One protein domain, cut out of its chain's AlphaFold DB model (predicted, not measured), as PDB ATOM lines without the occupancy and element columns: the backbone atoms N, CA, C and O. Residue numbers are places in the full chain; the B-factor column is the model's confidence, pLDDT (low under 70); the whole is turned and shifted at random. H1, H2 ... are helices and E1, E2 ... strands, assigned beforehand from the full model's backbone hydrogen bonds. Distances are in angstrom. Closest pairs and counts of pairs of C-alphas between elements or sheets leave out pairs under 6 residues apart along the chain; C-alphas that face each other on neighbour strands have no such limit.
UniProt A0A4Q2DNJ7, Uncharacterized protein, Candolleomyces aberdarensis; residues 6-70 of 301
ATOM      1  N   THR A   6     125.974 272.317 281.039       82.75
ATOM      2  CA  THR A   6     126.993 271.352 280.609       82.75
ATOM      3  C   THR A   6     128.066 271.169 281.674       82.75
ATOM      4  O   THR A   6     128.361 270.031 282.020       82.75
ATOM      5  N   LYS A   7     128.532 272.265 282.287       82.56
ATOM      6  CA  LYS A   7     129.485 272.231 283.405       82.56
ATOM      7  C   LYS A   7     128.897 271.560 284.646       82.56
ATOM      8  O   LYS A   7     129.598 270.835 285.338       82.56
ATOM      9  N   LEU A   8     127.605 271.754 284.925       83.06
ATOM     10  CA  LEU A   8     126.945 271.075 286.047       83.06
ATOM     11  C   LEU A   8     126.921 269.549 285.855       83.06
ATOM     12  O   LEU A   8     127.196 268.807 286.795       83.06
ATOM     13  N   VAL A   9     126.607 269.086 284.643       85.25
ATOM     14  CA  VAL A   9     126.597 267.652 284.314       85.25
ATOM     15  C   VAL A   9     128.013 267.077 284.318       85.25
ATOM     16  O   VAL A   9     128.210 265.987 284.841       85.25
ATOM     17  N   GLU A  10     128.991 267.815 283.795       91.50
ATOM     18  CA  GLU A  10     130.406 267.421 283.774       91.50
ATOM     19  C   GLU A  10     130.981 267.216 285.182       91.50
ATOM     20  O   GLU A  10     131.703 266.253 285.413       91.50
ATOM     21  N   HIS A  11     130.594 268.066 286.138       90.12
ATOM     22  CA  HIS A  11     131.033 267.980 287.534       90.12
ATOM     23  C   HIS A  11     130.126 267.128 288.435       90.12
ATOM     24  O   HIS A  11     130.297 267.120 289.660       90.12
ATOM     25  N   THR A  12     129.130 266.442 287.865       89.94
ATOM     26  CA  THR A  12     128.305 265.479 288.604       89.94
ATOM     27  C   THR A  12     129.023 264.131 288.632       89.94
ATOM     28  O   THR A  12     129.151 263.472 287.604       89.94
ATOM     29  N   VAL A  13     129.452 263.698 289.818       90.81
ATOM     30  CA  VAL A  13     130.190 262.439 290.008       90.81
ATOM     31  C   VAL A  13     129.224 261.260 290.060       90.81
ATOM     32  O   VAL A  13     129.414 260.253 289.384       90.81
ATOM     33  N   ILE A  14     128.164 261.385 290.865       90.44
ATOM     34  CA  ILE A  14     127.155 260.338 291.055       90.44
ATOM     35  C   ILE A  14     125.783 260.996 291.091       90.44
ATOM     36  O   ILE A  14     125.569 261.963 291.811       90.44
ATOM     37  N   ALA A  15     124.823 260.439 290.360       88.75
ATOM     38  CA  ALA A  15     123.421 260.805 290.495       88.75
ATOM     39  C   ALA A  15     122.587 259.536 290.680       88.75
ATOM     40  O   ALA A  15     122.572 258.661 289.813       88.75
ATOM     41  N   GLN A  16     121.889 259.435 291.808       89.75
ATOM     42  CA  GLN A  16     120.975 258.336 292.086       89.75
ATOM     43  C   GLN A  16     119.546 258.779 291.799       89.75
ATOM     44  O   GLN A  16     119.097 259.836 292.253       89.75
ATOM     45  N   LYS A  17     118.827 257.946 291.049       87.88
ATOM     46  CA  LYS A  17     117.385 258.073 290.856       87.88
ATOM     47  C   LYS A  17     116.654 257.082 291.753       87.88
ATOM     48  O   LYS A  17     117.161 255.993 292.013       87.88
ATOM     49  N   ASP A  18     115.479 257.470 292.227       87.12
ATOM     50  CA  ASP A  18     114.546 256.567 292.886       87.12
ATOM     51  C   ASP A  18     113.834 255.658 291.865       87.12
ATOM     52  O   ASP A  18     113.946 255.837 290.648       87.12
ATOM     53  N   ASP A  19     113.043 254.703 292.360       91.44
ATOM     54  CA  ASP A  19     112.260 253.771 291.531       91.44
ATOM     55  C   ASP A  19     111.235 254.475 290.617       91.44
ATOM     56  O   ASP A  19     110.641 253.856 289.733       91.44
ATOM     57  N   ARG A  20     110.990 255.774 290.836       84.75
ATOM     58  CA  ARG A  20     110.069 256.612 290.058       84.75
ATOM     59  C   ARG A  20     110.798 257.453 289.009       84.75
ATOM     60  O   ARG A  20     110.144 258.191 288.274       84.75
ATOM     61  N   GLY A  21     112.125 257.346 288.928       82.75
ATOM     62  CA  GLY A  21     112.968 258.090 287.995       82.75
ATOM     63  C   GLY A  21     113.319 259.514 288.440       82.75
ATOM     64  O   GLY A  21     113.928 260.244 287.653       82.75
ATOM     65  N   ALA A  22     112.973 259.916 289.666       80.69
ATOM     66  CA  ALA A  22     113.325 261.210 290.243       80.69
ATOM     67  C   ALA A  22     114.699 261.147 290.922       80.69
ATOM     68  O   ALA A  22     115.049 260.142 291.531       80.69
ATOM     69  N   PHE A  23     115.487 262.222 290.846       80.44
ATOM     70  CA  PHE A  23     116.783 262.281 291.524       80.44
ATOM     71  C   PHE A  23     116.593 262.308 293.046       80.44
ATOM     72  O   PHE A  23     116.006 263.247 293.586       80.44
ATOM     73  N   SER A  24     117.082 261.276 293.734       83.06
ATOM     74  CA  SER A  24     117.099 261.191 295.198       83.06
ATOM     75  C   SER A  24     118.417 261.692 295.786       83.06
ATOM     76  O   SER A  24     118.436 262.185 296.913       83.06
ATOM     77  N   TRP A  25     119.506 261.582 295.021       83.88
ATOM     78  CA  TRP A  25     120.861 261.905 295.453       83.88
ATOM     79  C   TRP A  25     121.699 262.425 294.287       83.88
ATOM     80  O   TRP A  25     121.634 261.868 293.191       83.88
ATOM     81  N   VAL A  26     122.506 263.459 294.526       86.94
ATOM     82  CA  VAL A  26     123.497 263.952 293.563       86.94
ATOM     83  C   VAL A  26     124.772 264.322 294.314       86.94
ATOM     84  O   VAL A  26     124.730 265.094 295.273       86.94
ATOM     85  N   GLU A  27     125.895 263.775 293.872       90.88
ATOM     86  CA  GLU A  27     127.234 264.058 294.368       90.88
ATOM     87  C   GLU A  27     128.024 264.808 293.295       90.88
ATOM     88  O   GLU A  27     128.008 264.437 292.120       90.88
ATOM     89  N   PHE A  28     128.703 265.873 293.710       91.50
ATOM     90  CA  PHE A  28     129.497 266.740 292.844       91.50
ATOM     91  C   PHE A  28     130.961 266.706 293.258       91.50
ATOM     92  O   PHE A  28     131.270 266.452 294.425       91.50
ATOM     93  N   ASP A  29     131.845 267.076 292.336       93.31
ATOM     94  CA  ASP A  29     133.248 267.322 292.657       93.31
ATOM     95  C   ASP A  29     133.371 268.341 293.804       93.31
ATOM     96  O   ASP A  29     132.706 269.379 293.810       93.31
ATOM     97  N   ALA A  30     134.262 268.092 294.767       91.19
ATOM     98  CA  ALA A  30     134.500 268.984 295.908       91.19
ATOM     99  C   ALA A  30     134.712 270.479 295.544       91.19
ATOM    100  O   ALA A  30     134.100 271.341 296.196       91.19
ATOM    101  N   PRO A  31     135.524 270.840 294.521       88.44
ATOM    102  CA  PRO A  31     135.657 272.239 294.099       88.44
ATOM    103  C   PRO A  31     134.342 272.813 293.558       88.44
ATOM    104  O   PRO A  31     133.994 273.957 293.857       88.44
ATOM    105  N   PHE A  32     133.572 272.007 292.826       87.81
ATOM    106  CA  PHE A  32     132.302 272.423 292.245       87.81
ATOM    107  C   PHE A  32     131.201 272.575 293.302       87.81
ATOM    108  O   PHE A  32     130.450 273.551 293.287       87.81
ATOM    109  N   HIS A  33     131.163 271.685 294.297       87.62
ATOM    110  CA  HIS A  33     130.253 271.787 295.436       87.62
ATOM    111  C   HIS A  33     130.442 273.107 296.196       87.62
ATOM    112  O   HIS A  33     129.476 273.797 296.518       87.62
ATOM    113  N   SER A  34     131.694 273.510 296.424       88.56
ATOM    114  CA  SER A  34     132.007 274.783 297.085       88.56
ATOM    115  C   SER A  34     131.503 275.988 296.284       88.56
ATOM    116  O   SER A  34     131.026 276.965 296.864       88.56
ATOM    117  N   HIS A  35     131.570 275.920 294.952       87.44
ATOM    118  CA  HIS A  35     131.030 276.949 294.067       87.44
ATOM    119  C   HIS A  35     129.494 277.011 294.127       87.44
ATOM    120  O   HIS A  35     128.942 278.095 294.310       87.44
ATOM    121  N   LEU A  36     128.811 275.860 294.097       86.94
ATOM    122  CA  LEU A  36     127.352 275.778 294.259       86.94
ATOM    123  C   LEU A  36     126.878 276.374 295.587       86.94
ATOM    124  O   LEU A  36     125.892 277.113 295.620       86.94
ATOM    125  N   VAL A  37     127.596 276.100 296.680       85.50
ATOM    126  CA  VAL A  37     127.291 276.679 297.994       85.50
ATOM    127  C   VAL A  37     127.456 278.200 297.971       85.50
ATOM    128  O   VAL A  37     126.575 278.902 298.463       85.50
ATOM    129  N   LYS A  38     128.524 278.733 297.360       86.81
ATOM    130  CA  LYS A  38     128.723 280.188 297.212       86.81
ATOM    131  C   LYS A  38     127.603 280.840 296.399       86.81
ATOM    132  O   LYS A  38     127.065 281.856 296.829       86.81
ATOM    133  N   CYS A  39     127.216 280.244 295.270       82.75
ATOM    134  CA  CYS A  39     126.090 280.724 294.467       82.75
ATOM    135  C   CYS A  39     124.781 280.698 295.266       82.75
ATOM    136  O   CYS A  39     124.042 281.674 295.264       82.75
ATOM    137  N   SER A  40     124.528 279.620 296.010       84.06
ATOM    138  CA  SER A  40     123.330 279.492 296.846       84.06
ATOM    139  C   SER A  40     123.304 280.524 297.971       84.06
ATOM    140  O   SER A  40     122.257 281.093 298.249       84.06
ATOM    141  N   LEU A  41     124.450 280.808 298.593       84.81
ATOM    142  CA  LEU A  41     124.576 281.858 299.605       84.81
ATOM    143  C   LEU A  41     124.343 283.254 299.022       84.81
ATOM    144  O   LEU A  41     123.715 284.073 299.681       84.81
ATOM    145  N   ALA A  42     124.798 283.516 297.794       84.38
ATOM    146  CA  ALA A  42     124.558 284.790 297.116       84.38
ATOM    147  C   ALA A  42     123.074 285.010 296.772       84.38
ATOM    148  O   ALA A  42     122.624 286.150 296.723       84.38
ATOM    149  N   LEU A  43     122.313 283.931 296.551       80.69
ATOM    150  CA  LEU A  43     120.872 283.994 296.283       80.69
ATOM    151  C   LEU A  43     120.026 284.223 297.540       80.69
ATOM    152  O   LEU A  43     118.864 284.614 297.426       80.69
ATOM    153  N   VAL A  44     120.563 283.947 298.729       86.12
ATOM    154  CA  VAL A  44     119.819 284.121 299.974       86.12
ATOM    155  C   VAL A  44     120.260 285.413 300.656       86.12
ATOM    156  O   VAL A  44     121.354 285.511 301.201       86.12
ATOM    157  N   ASP A  45     119.381 286.415 300.647       76.81
ATOM    158  CA  ASP A  45     119.640 287.705 301.286       76.81
ATOM    159  C   ASP A  45     119.882 287.554 302.806       76.81
ATOM    160  O   ASP A  45     118.950 287.265 303.564       76.81
ATOM    161  N   LYS A  46     121.107 287.874 303.260       79.00
ATOM    162  CA  LYS A  46     121.518 288.017 304.684       79.00
ATOM    163  C   LYS A  46     121.513 286.677 305.463       79.00
ATOM    164  O   LYS A  46     121.211 285.659 304.854       79.00
ATOM    165  N   PRO A  47     121.963 286.593 306.746       60.69
ATOM    166  CA  PRO A  47     122.504 285.352 307.307       60.69
ATOM    167  C   PRO A  47     121.417 284.292 307.448       60.69
ATOM    168  O   PRO A  47     120.666 284.234 308.422       60.69
ATOM    169  N   ALA A  48     121.326 283.467 306.419       67.44
ATOM    170  CA  ALA A  48     120.309 282.462 306.302       67.44
ATOM    171  C   ALA A  48     120.680 281.262 307.146       67.44
ATOM    172  O   ALA A  48     121.839 280.842 307.218       67.44
ATOM    173  N   GLN A  49     119.661 280.681 307.765       85.12
ATOM    174  CA  GLN A  49     119.829 279.414 308.445       85.12
ATOM    175  C   GLN A  49     120.393 278.391 307.443       85.12
ATOM    176  O   GLN A  49     119.912 278.332 306.307       85.12
ATOM    177  N   PRO A  50     121.364 277.547 307.839       82.25
ATOM    178  CA  PRO A  50     121.967 276.553 306.948       82.25
ATOM    179  C   PRO A  50     120.947 275.658 306.227       82.25
ATOM    180  O   PRO A  50     121.213 275.165 305.135       82.25
ATOM    181  N   ALA A  51     119.764 275.465 306.819       82.69
ATOM    182  CA  ALA A  51     118.647 274.755 306.205       82.69
ATOM    183  C   ALA A  51     118.133 275.437 304.921       82.69
ATOM    184  O   ALA A  51     117.921 274.759 303.919       82.69
ATOM    185  N   MET A  52     117.998 276.766 304.918       79.25
ATOM    186  CA  MET A  52     117.530 277.526 303.753       79.25
ATOM    187  C   MET A  52     118.549 277.508 302.615       79.25
ATOM    188  O   MET A  52     118.171 277.371 301.458       79.25
ATOM    189  N   VAL A  53     119.843 277.581 302.942       82.62
ATOM    190  CA  VAL A  53     120.926 277.507 301.948       82.62
ATOM    191  C   VAL A  53     120.937 276.139 301.268       82.62
ATOM    192  O   VAL A  53     121.010 276.059 300.045       82.62
ATOM    193  N   LYS A  54     120.786 275.055 302.042       83.44
ATOM    194  CA  LYS A  54     120.660 273.693 301.498       83.44
ATOM    195  C   LYS A  54     119.430 273.544 300.607       83.44
ATOM    196  O   LYS A  54     119.517 272.918 299.556       83.44
ATOM    197  N   GLN A  55     118.305 274.131 301.012       81.50
ATOM    198  CA  GLN A  55     117.082 274.112 300.218       81.50
ATOM    199  C   GLN A  55     117.261 274.877 298.902       81.50
ATOM    200  O   GLN A  55     116.946 274.331 297.851       81.50
ATOM    201  N   ALA A  56     117.821 276.089 298.935       80.00
ATOM    202  CA  ALA A  56     118.094 276.886 297.740       80.00
ATOM    203  C   ALA A  56     119.052 276.166 296.777       80.00
ATOM    204  O   ALA A  56     118.773 276.084 295.583       80.00
ATOM    205  N   MET A  57     120.124 275.566 297.304       84.06
ATOM    206  CA  MET A  57     121.078 274.784 296.514       84.06
ATOM    207  C   MET A  57     120.396 273.612 295.807       84.06
ATOM    208  O   MET A  57     120.626 273.371 294.626       84.06
ATOM    209  N   PHE A  58     119.525 272.899 296.518       80.25
ATOM    210  CA  PHE A  58     118.809 271.759 295.960       80.25
ATOM    211  C   PHE A  58     117.816 272.170 294.865       80.25
ATOM    212  O   PHE A  58     117.742 271.512 293.829       80.25
ATOM    213  N   VAL A  59     117.100 273.282 295.052       77.88
ATOM    214  CA  VAL A  59     116.195 273.840 294.031       77.88
ATOM    215  C   VAL A  59     116.971 274.236 292.781       77.88
ATOM    216  O   VAL A  59     116.588 273.843 291.684       77.88
ATOM    217  N   PHE A  60     118.108 274.909 292.954       77.88
ATOM    218  CA  PHE A  60     118.987 275.298 291.856       77.88
ATOM    219  C   PHE A  60     119.497 274.082 291.059       77.88
ATOM    220  O   PHE A  60     119.463 274.079 289.830       77.88
ATOM    221  N   ILE A  61     119.906 273.009 291.747       82.25
ATOM    222  CA  ILE A  61     120.336 271.755 291.108       82.25
ATOM    223  C   ILE A  61     119.180 271.102 290.336       82.25
ATOM    224  O   ILE A  61     119.367 270.671 289.198       82.25
ATOM    225  N   LEU A  62     117.983 271.030 290.926       75.38
ATOM    226  CA  LEU A  62     116.827 270.413 290.276       75.38
ATOM    227  C   LEU A  62     116.350 271.195 289.049       75.38
ATOM    228  O   LEU A  62     116.051 270.573 288.029       75.38
ATOM    229  N   GLU A  63     116.306 272.526 289.122       75.50
ATOM    230  CA  GLU A  63     115.944 273.380 287.984       75.50
ATOM    231  C   GLU A  63     116.919 273.192 286.816       75.50
ATOM    232  O   GLU A  63     116.498 273.008 285.671       75.50
ATOM    233  N   LEU A  64     118.225 273.146 287.101       74.00
ATOM    234  CA  LEU A  64     119.246 272.951 286.071       74.00
ATOM    235  C   LEU A  64     119.232 271.540 285.462       74.00
ATOM    236  O   LEU A  64     119.488 271.373 284.261       74.00
ATOM    237  N   LEU A  65     118.933 270.511 286.261       73.88
ATOM    238  CA  LEU A  65     118.909 269.131 285.781       73.88
ATOM    239  C   LEU A  65     117.641 268.817 284.972       73.88
ATOM    240  O   LEU A  65     117.758 268.190 283.911       73.88
ATOM    241  N   ASN A  66     116.465 269.287 285.405       69.19
ATOM    242  CA  ASN A  66     115.192 268.806 284.860       69.19
ATOM    243  C   ASN A  66     114.662 269.506 283.599       69.19
ATOM    244  O   ASN A  66     113.742 268.945 283.018       69.19
ATOM    245  N   ARG A  67     115.258 270.605 283.092       60.62
ATOM    246  CA  ARG A  67     114.852 271.380 281.875       60.62
ATOM    247  C   ARG A  67     113.427 271.949 281.883       60.62
ATOM    248  O   ARG A  67     113.229 273.100 281.517       60.62
ATOM    249  N   GLU A  68     112.454 271.161 282.292       56.41
ATOM    250  CA  GLU A  68     111.098 271.537 282.615       56.41
ATOM    251  C   GLU A  68     111.046 271.594 284.136       56.41
ATOM    252  O   GLU A  68     111.106 270.566 284.814       56.41
ATOM    253  N   ALA A  69     110.990 272.802 284.692       50.22
ATOM    254  CA  ALA A  69     110.603 272.985 286.081       50.22
ATOM    255  C   ALA A  69     109.159 272.488 286.214       50.22
ATOM    256  O   ALA A  69     108.203 273.252 286.134       50.22
ATOM    257  N   THR A  70     108.968 271.175 286.325       51.47
ATOM    258  CA  THR A  70     107.673 270.639 286.694       51.47
ATOM    259  C   THR A  70     107.476 271.060 288.140       51.47
ATOM    260  O   THR A  70     108.130 270.515 289.032       51.47
TER     261      THR A  70
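AT A GLANCE: This is residues 6 to 70 of the 301 residues of an uncharacterized protein of Candolleomyces aberdarensis (UniProt A0A4Q2DNJ7). A two-stranded hairpin, E1 and E2, and two longer helices, H2 and H3, make the three sides of a rough triangle: H2 leads away from the end of E2, and H3 crosses it near a right angle and passes near E2. The short helix H1, just before E1, sits close to H3 near Leu 64. The printed part has 65 residues, with three named helices and two named strands in the order H1, E1, E2, H2, H3; the sheet is E1 - E2, antiparallel, and the class is mixed, helices and strands. The whole is compact, with a radius of gyration of the C-alphas of 12.3 A and spans of 37 by 25 by 18 A.

HOW THE PARTS SIT: E1, residues 12 to 17, and E2, residues 23 to 28, form an antiparallel hairpin, their directions at 170 degrees. N 13 and O 27 are 2.8 A apart and N 24 and O 16 are 2.9 A apart, both within hydrogen-bond range. H3, residues 50 to 66, and E2 are near each other, with 6 pairs of C-alphas within 10 A. H3 touches H2, residues 30 to 43, with its residues 53 to 60 alone; the closest C-alphas are those of Ser 40 and Met 57, 5.2 A apart. The lines of H2 and H3 are about perpendicular, at 74 degrees. H1, residues 6 to 10, is close to H3 but not clearly touching, the C-alphas of Leu 8 and Leu 64 being closest at 7.9 A. H1 is only just apart from H2, at 8.3 A, and from E2, at 8.5 A. E1 is apart from H2 and from H3. In H1, H2 and H3 every O i to N i+4 pair is within hydrogen-bond range.

IN THESE COORDINATES: E1, residues 12 to 17, spans 13.4 A from first to last C-alpha and starts at C-alpha 12, (128.305, 265.479, 288.604). E2, residues 23 to 28, spans 13.5 A. H2, residues 30 to 43, spans 20.3 A and starts at C-alpha 30, (134.500, 268.984, 295.908). H3, residues 50 to 66, spans 24.4 A and ends at C-alpha 66, (115.192, 268.806, 284.860). H1, residues 6 to 10, spans 6.1 A.

THE WHOLE: The two C-alphas farthest apart, those of Asp 19 and Lys 46, are 37.8 A apart. The printed part has no cut. The links H1 to E1, E1 to E2 and E2 to H2 are tight, and the link H2 to H3, six residues, is short; no link is long. The mean pLDDT of the printed part is 81.7, and residues 47 to 48 and 66 to 70, of which 66 belongs to H3, are under 70.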